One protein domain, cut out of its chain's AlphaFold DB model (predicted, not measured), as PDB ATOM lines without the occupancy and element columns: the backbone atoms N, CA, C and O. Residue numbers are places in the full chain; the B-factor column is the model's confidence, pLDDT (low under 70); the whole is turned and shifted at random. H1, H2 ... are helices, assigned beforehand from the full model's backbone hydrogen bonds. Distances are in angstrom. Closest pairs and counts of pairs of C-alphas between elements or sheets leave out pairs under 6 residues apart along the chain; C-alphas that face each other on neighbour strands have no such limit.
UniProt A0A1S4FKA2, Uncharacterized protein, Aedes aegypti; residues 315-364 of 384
ATOM      1  N   ASP A 315     189.510 236.154 113.171       79.44
ATOM      2  CA  ASP A 315     190.980 236.141 113.202       79.44
ATOM      3  C   ASP A 315     191.528 235.528 114.511       79.44
ATOM      4  O   ASP A 315     192.528 234.812 114.496       79.44
ATOM      5  N   LEU A 316     190.787 235.664 115.617       82.81
ATOM      6  CA  LEU A 316     191.134 235.121 116.938       82.81
ATOM      7  C   LEU A 316     191.031 233.581 117.013       82.81
ATOM      8  O   LEU A 316     191.456 232.955 117.984       82.81
ATOM      9  N   TYR A 317     190.452 232.936 115.992       87.19
ATOM     10  CA  TYR A 317     190.440 231.475 115.900       87.19
ATOM     11  C   TYR A 317     191.848 230.907 115.667       87.19
ATOM     12  O   TYR A 317     192.133 229.797 116.116       87.19
ATOM     13  N   VAL A 318     192.724 231.654 114.983       87.81
ATOM     14  CA  VAL A 318     194.112 231.235 114.728       87.81
ATOM     15  C   VAL A 318     194.857 231.051 116.052       87.81
ATOM     16  O   VAL A 318     195.516 230.032 116.249       87.81
ATOM     17  N   ASP A 319     194.654 231.975 116.991       87.44
ATOM     18  CA  ASP A 319     195.257 231.920 118.323       87.44
ATOM     19  C   ASP A 319     194.697 230.758 119.152       87.44
ATOM     20  O   ASP A 319     195.447 230.059 119.830       87.44
ATOM     21  N   LYS A 320     193.391 230.472 119.037       88.12
ATOM     22  CA  LYS A 320     192.779 229.290 119.666       88.12
ATOM     23  C   LYS A 320     193.432 227.992 119.181       88.12
ATOM     24  O   LYS A 320     193.782 227.141 119.992       88.12
ATOM     25  N   GLU A 321     193.604 227.844 117.867       88.38
ATOM     26  CA  GLU A 321     194.226 226.659 117.266       88.38
ATOM     27  C   GLU A 321     195.702 226.533 117.673       88.38
ATOM     28  O   GLU A 321     196.168 225.435 117.985       88.38
ATOM     29  N   TYR A 322     196.423 227.654 117.750       90.25
ATOM     30  CA  TYR A 322     197.797 227.692 118.242       90.25
ATOM     31  C   TYR A 322     197.905 227.224 119.701       90.25
ATOM     32  O   TYR A 322     198.703 226.336 119.992       90.25
ATOM     33  N   LEU A 323     197.069 227.750 120.601       89.06
ATOM     34  CA  LEU A 323     197.075 227.388 122.023       89.06
ATOM     35  C   LEU A 323     196.668 225.923 122.255       89.06
ATOM     36  O   LEU A 323     197.279 225.225 123.066       89.06
ATOM     37  N   GLU A 324     195.675 225.418 121.514       88.00
ATOM     38  CA  GLU A 324     195.275 224.004 121.573       88.00
ATOM     39  C   GLU A 324     196.391 223.063 121.104       88.00
ATOM     40  O   GLU A 324     196.535 221.957 121.628       88.00
ATOM     41  N   ASN A 325     197.174 223.480 120.108       89.75
ATOM     42  CA  ASN A 325     198.324 222.719 119.635       89.75
ATOM     43  C   ASN A 325     199.493 222.818 120.617       89.75
ATOM     44  O   ASN A 325     200.115 221.799 120.913       89.75
ATOM     45  N   LEU A 326     199.735 223.999 121.191       86.62
ATOM     46  CA  LEU A 326     200.750 224.230 122.216       86.62
ATOM     47  C   LEU A 326     200.549 223.298 123.420       86.62
ATOM     48  O   LEU A 326     201.493 222.633 123.836       86.62
ATOM     49  N   LEU A 327     199.312 223.147 123.908       83.94
ATOM     50  CA  LEU A 327     198.988 222.226 125.007       83.94
ATOM     51  C   LEU A 327     199.185 220.739 124.667       83.94
ATOM     52  O   LEU A 327     199.356 219.918 125.569       83.94
ATOM     53  N   LYS A 328     199.153 220.370 123.381       85.19
ATOM     54  CA  LYS A 328     199.408 218.994 122.921       85.19
ATOM     55  C   LYS A 328     200.900 218.705 122.751       85.19
ATOM     56  O   LYS A 328     201.271 217.532 122.678       85.19
ATOM     57  N   HIS A 329     201.752 219.730 122.677       83.25
ATOM     58  CA  HIS A 329     203.178 219.537 122.448       83.25
ATOM     59  C   HIS A 329     203.875 218.922 123.680       83.25
ATOM     60  O   HIS A 329     203.728 219.419 124.798       83.25
ATOM     61  N   PRO A 330     204.678 217.855 123.497       75.12
ATOM     62  CA  PRO A 330     205.345 217.149 124.595       75.12
ATOM     63  C   PRO A 330     206.432 217.984 125.283       75.12
ATOM     64  O   PRO A 330     206.789 217.700 126.425       75.12
ATOM     65  N   ASP A 331     206.944 219.014 124.610       74.25
ATOM     66  CA  ASP A 331     207.994 219.887 125.139       74.25
ATOM     67  C   ASP A 331     207.456 220.921 126.135       74.25
ATOM     68  O   ASP A 331     208.181 221.319 127.043       74.25
ATOM     69  N   LEU A 332     206.162 221.261 126.066       72.69
ATOM     70  CA  LEU A 332     205.526 222.142 127.049       72.69
ATOM     71  C   LEU A 332     205.508 221.504 128.447       72.69
ATOM     72  O   LEU A 332     205.788 222.172 129.435       72.69
ATOM     73  N   LYS A 333     205.294 220.182 128.531       65.88
ATOM     74  CA  LYS A 333     205.330 219.439 129.805       65.88
ATOM     75  C   LYS A 333     206.705 219.457 130.479       65.88
ATOM     76  O   LYS A 333     206.782 219.289 131.690       65.88
ATOM     77  N   LYS A 334     207.780 219.621 129.699       64.81
ATOM     78  CA  LYS A 334     209.154 219.765 130.207       64.81
ATOM     79  C   LYS A 334     209.466 221.209 130.607       64.81
ATOM     80  O   LYS A 334     210.336 221.425 131.438       64.81
ATOM     81  N   ALA A 335     208.796 222.183 129.992       63.06
ATOM     82  CA  ALA A 335     208.965 223.602 130.290       63.06
ATOM     83  C   ALA A 335     208.200 224.026 131.559       63.06
ATOM     84  O   ALA A 335     208.729 224.796 132.357       63.06
ATOM     85  N   ASP A 336     207.015 223.454 131.797       60.59
ATOM     86  CA  ASP A 336     206.189 223.718 132.989       60.59
ATOM     87  C   ASP A 336     206.877 223.361 134.319       60.59
ATOM     88  O   ASP A 336     206.465 223.844 135.369       60.59
ATOM     89  N   THR A 337     207.928 222.531 134.316       63.84
ATOM     90  CA  THR A 337     208.667 222.203 135.547       63.84
ATOM     91  C   THR A 337     209.609 223.321 135.998       63.84
ATOM     92  O   THR A 337     210.026 223.314 137.152       63.84
ATOM     93  N   ASN A 338     209.962 224.259 135.108       63.12
ATOM     94  CA  ASN A 338     210.999 225.271 135.346       63.12
ATOM     95  C   ASN A 338     210.498 226.719 135.247       63.12
ATOM     96  O   ASN A 338     211.218 227.632 135.639       63.12
ATOM     97  N   THR A 339     209.320 226.961 134.670       64.00
ATOM     98  CA  THR A 339     208.794 228.308 134.401       64.00
ATOM     99  C   THR A 339     207.391 228.439 134.979       64.00
ATOM    100  O   THR A 339     206.625 227.481 134.938       64.00
ATOM    101  N   GLU A 340     207.059 229.612 135.520       65.69
ATOM    102  CA  GLU A 340     205.749 229.919 136.106       65.69
ATOM    103  C   GLU A 340     204.606 229.603 135.120       65.69
ATOM    104  O   GLU A 340     204.363 230.346 134.171       65.69
ATOM    105  N   GLY A 341     203.931 228.467 135.330       72.50
ATOM    106  CA  GLY A 341     202.558 228.188 134.896       72.50
ATOM    107  C   GLY A 341     202.197 228.454 133.430       72.50
ATOM    108  O   GLY A 341     201.060 228.831 133.156       72.50
ATOM    109  N   VAL A 342     203.100 228.270 132.459       80.25
ATOM    110  CA  VAL A 342     202.808 228.576 131.040       80.25
ATOM    111  C   VAL A 342     201.601 227.781 130.526       80.25
ATOM    112  O   VAL A 342     200.769 228.319 129.789       80.25
ATOM    113  N   SER A 343     201.441 226.524 130.949       82.06
ATOM    114  CA  SER A 343     200.231 225.765 130.618       82.06
ATOM    115  C   SER A 343     198.964 226.259 131.312       82.06
ATOM    116  O   SER A 343     197.878 226.048 130.771       82.06
ATOM    117  N   GLU A 344     199.061 226.911 132.470       84.38
ATOM    118  CA  GLU A 344     197.916 227.522 133.155       84.38
ATOM    119  C   GLU A 344     197.430 228.741 132.371       84.38
ATOM    120  O   GLU A 344     196.262 228.787 131.987       84.38
ATOM    121  N   PHE A 345     198.340 229.634 131.973       87.69
ATOM    122  CA  PHE A 345     198.001 230.780 131.122       87.69
ATOM    123  C   PHE A 345     197.418 230.363 129.766       87.69
ATOM    124  O   PHE A 345     196.459 230.969 129.287       87.69
ATOM    125  N   ALA A 346     197.948 229.302 129.147       88.00
ATOM    126  CA  ALA A 346     197.402 228.778 127.897       88.00
ATOM    127  C   ALA A 346     195.978 228.215 128.073       88.00
ATOM    128  O   ALA A 346     195.121 228.426 127.212       88.00
ATOM    129  N   LYS A 347     195.697 227.533 129.193       89.12
ATOM    130  CA  LYS A 347     194.345 227.049 129.525       89.12
ATOM    131  C   LYS A 347     193.388 228.209 129.784       89.12
ATOM    132  O   LYS A 347     192.278 228.189 129.257       89.12
ATOM    133  N   ASP A 348     193.820 229.229 130.518       91.62
ATOM    134  CA  ASP A 348     193.011 230.416 130.801       91.62
ATOM    135  C   ASP A 348     192.686 231.203 129.530       91.62
ATOM    136  O   ASP A 348     191.536 231.594 129.313       91.62
ATOM    137  N   ALA A 349     193.656 231.346 128.625       90.62
ATOM    138  CA  ALA A 349     193.441 231.957 127.320       90.62
ATOM    139  C   ALA A 349     192.436 231.157 126.470       90.62
ATOM    140  O   ALA A 349     191.518 231.734 125.887       90.62
ATOM    141  N   ILE A 350     192.529 229.823 126.442       91.00
ATOM    142  CA  ILE A 350     191.538 228.982 125.747       91.00
ATOM    143  C   ILE A 350     190.152 229.108 126.393       91.00
ATOM    144  O   ILE A 350     189.153 229.209 125.676       91.00
ATOM    145  N   ASN A 351     190.069 229.143 127.724       92.19
ATOM    146  CA  ASN A 351     188.813 229.339 128.450       92.19
ATOM    147  C   ASN A 351     188.171 230.686 128.100       92.19
ATOM    148  O   ASN A 351     186.973 230.744 127.820       92.19
ATOM    149  N   PHE A 352     188.966 231.754 128.018       93.12
ATOM    150  CA  PHE A 352     188.508 233.059 127.551       93.12
ATOM    151  C   PHE A 352     187.941 232.995 126.124       93.12
ATOM    152  O   PHE A 352     186.842 233.497 125.867       93.12
ATOM    153  N   LEU A 353     188.639 232.327 125.199       90.50
ATOM    154  CA  LEU A 353     188.189 232.166 123.811       90.50
ATOM    155  C   LEU A 353     186.912 231.324 123.704       90.50
ATOM    156  O   LEU A 353     186.038 231.638 122.895       90.50
ATOM    157  N   ASN A 354     186.763 230.300 124.543       89.25
ATOM    158  CA  ASN A 354     185.554 229.482 124.621       89.25
ATOM    159  C   ASN A 354     184.362 230.270 125.179       89.25
ATOM    160  O   ASN A 354     183.291 230.256 124.574       89.25
ATOM    161  N   ASN A 355     184.555 231.023 126.265       89.81
ATOM    162  CA  ASN A 355     183.518 231.891 126.831       89.81
ATOM    163  C   ASN A 355     183.065 232.948 125.818       89.81
ATOM    164  O   ASN A 355     181.873 233.198 125.649       89.81
ATOM    165  N   ARG A 356     184.016 233.529 125.077       86.00
ATOM    166  CA  ARG A 356     183.732 234.474 123.994       86.00
ATOM    167  C   ARG A 356     182.974 233.811 122.844       86.00
ATOM    168  O   ARG A 356     182.028 234.397 122.322       86.00
ATOM    169  N   GLN A 357     183.363 232.600 122.450       86.06
ATOM    170  CA  GLN A 357     182.655 231.827 121.430       86.06
ATOM    171  C   GLN A 357     181.197 231.571 121.843       86.06
ATOM    172  O   GLN A 357     180.301 231.760 121.020       86.06
ATOM    173  N   GLU A 358     180.948 231.198 123.102       83.31
ATOM    174  CA  GLU A 358     179.592 230.947 123.608       83.31
ATOM    175  C   GLU A 358     178.767 232.237 123.721       83.31
ATOM    176  O   GLU A 358     177.607 232.260 123.314       83.31
ATOM    177  N   PHE A 359     179.376 233.345 124.158       85.12
ATOM    178  CA  PHE A 359     178.738 234.665 124.150       85.12
ATOM    179  C   PHE A 359     178.211 235.032 122.753       85.12
ATOM    180  O   PHE A 359     177.054 235.425 122.589       85.12
ATOM    181  N   TRP A 360     179.030 234.843 121.713       78.62
ATOM    182  CA  TRP A 360     178.612 235.125 120.338       78.62
ATOM    183  C   TRP A 360     177.600 234.119 119.797       78.62
ATOM    184  O   TRP A 360     176.741 234.495 118.999       78.62
ATOM    185  N   ARG A 361     177.652 232.866 120.250       81.00
ATOM    186  CA  ARG A 361     176.652 231.843 119.927       81.00
ATOM    187  C   ARG A 361     175.265 232.210 120.463       81.00
ATOM    188  O   ARG A 361     174.272 231.938 119.791       81.00
ATOM    189  N   GLN A 362     175.206 232.860 121.627       80.56
ATOM    190  CA  GLN A 362     173.972 233.375 122.228       80.56
ATOM    191  C   GLN A 362     173.469 234.646 121.527       80.56
ATOM    192  O   GLN A 362     172.284 234.749 121.227       80.56
ATOM    193  N   GLN A 363     174.364 235.590 121.211       73.12
ATOM    194  CA  GLN A 363     174.021 236.845 120.521       73.12
ATOM    195  C   GLN A 363     173.620 236.643 119.049       73.12
ATOM    196  O   GLN A 363     172.826 237.409 118.502       73.12
ATOM    197  N   LYS A 364     174.167 235.619 118.384       65.75
ATOM    198  CA  LYS A 364     173.863 235.267 116.991       65.75
ATOM    199  C   LYS A 364     173.624 233.757 116.885       65.75
ATOM    200  O   LYS A 364     174.560 233.020 116.564       65.75
TER     201      LYS A 364
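This is residues 315 to 364 of the 384 residues of an uncharacterized protein of Aedes aegypti (UniProt A0A1S4FKA2). One long helix, H3, makes the length of a narrow model, and the shorter helix H1 packs over its first half, with the chain folding back between them through a small turn of helix, H2, at one end. The last part of H3 sticks out past H1, with residues 358 to 364 standing free. The printed part has 50 residues with three named helices in the order H1, H2, H3 and no named strand, and its class is all helix. It is loose, with a radius of gyration of the C-alphas of 12.8 A, and a rod in outline, spanning 42 by 17 by 13 A.

H1, residues 316 to 328, and H3, residues 342 to 363, touch, and H3 touches H1 with residues 343 to 353 alone. Their closest C-alphas, those of Leu 323 and Ala 346, are 6.0 A apart. The two run opposite ways at a steep tilt of 39 degrees. H2, residues 332 to 335, is close to H1 but not clearly touching; the closest C-alphas, those of Leu 326 and Leu 332, are 7.1 A apart. H2 is also close to H3 but not clearly touching, with the closest C-alphas, those of Leu 332 and Ser 343, 7.3 A apart. In H3 every O i to N i+4 pair is within hydrogen-bond range, in H1 8 of 9 are, and H2 is too short for such a pair.

H1 begins at C-alpha 316, (191.134, 235.121, 116.938), and measures 19.1 A from first to last C-alpha. H2 measures 4.9 A. H3 begins at C-alpha 342, (202.808, 228.576, 131.040), and ends 31.7 A away at C-alpha 363, (174.021, 236.845, 120.521).

The two C-alphas farthest apart, those of Asn 338 and Lys 364, are 42.6 A from each other. The printed part has no cut. The link from H1 to H2 is tight and that from H2 to H3 is short. The mean pLDDT of the printed part is 81.2, and residues 333 to 340 and residue 364 are under 70.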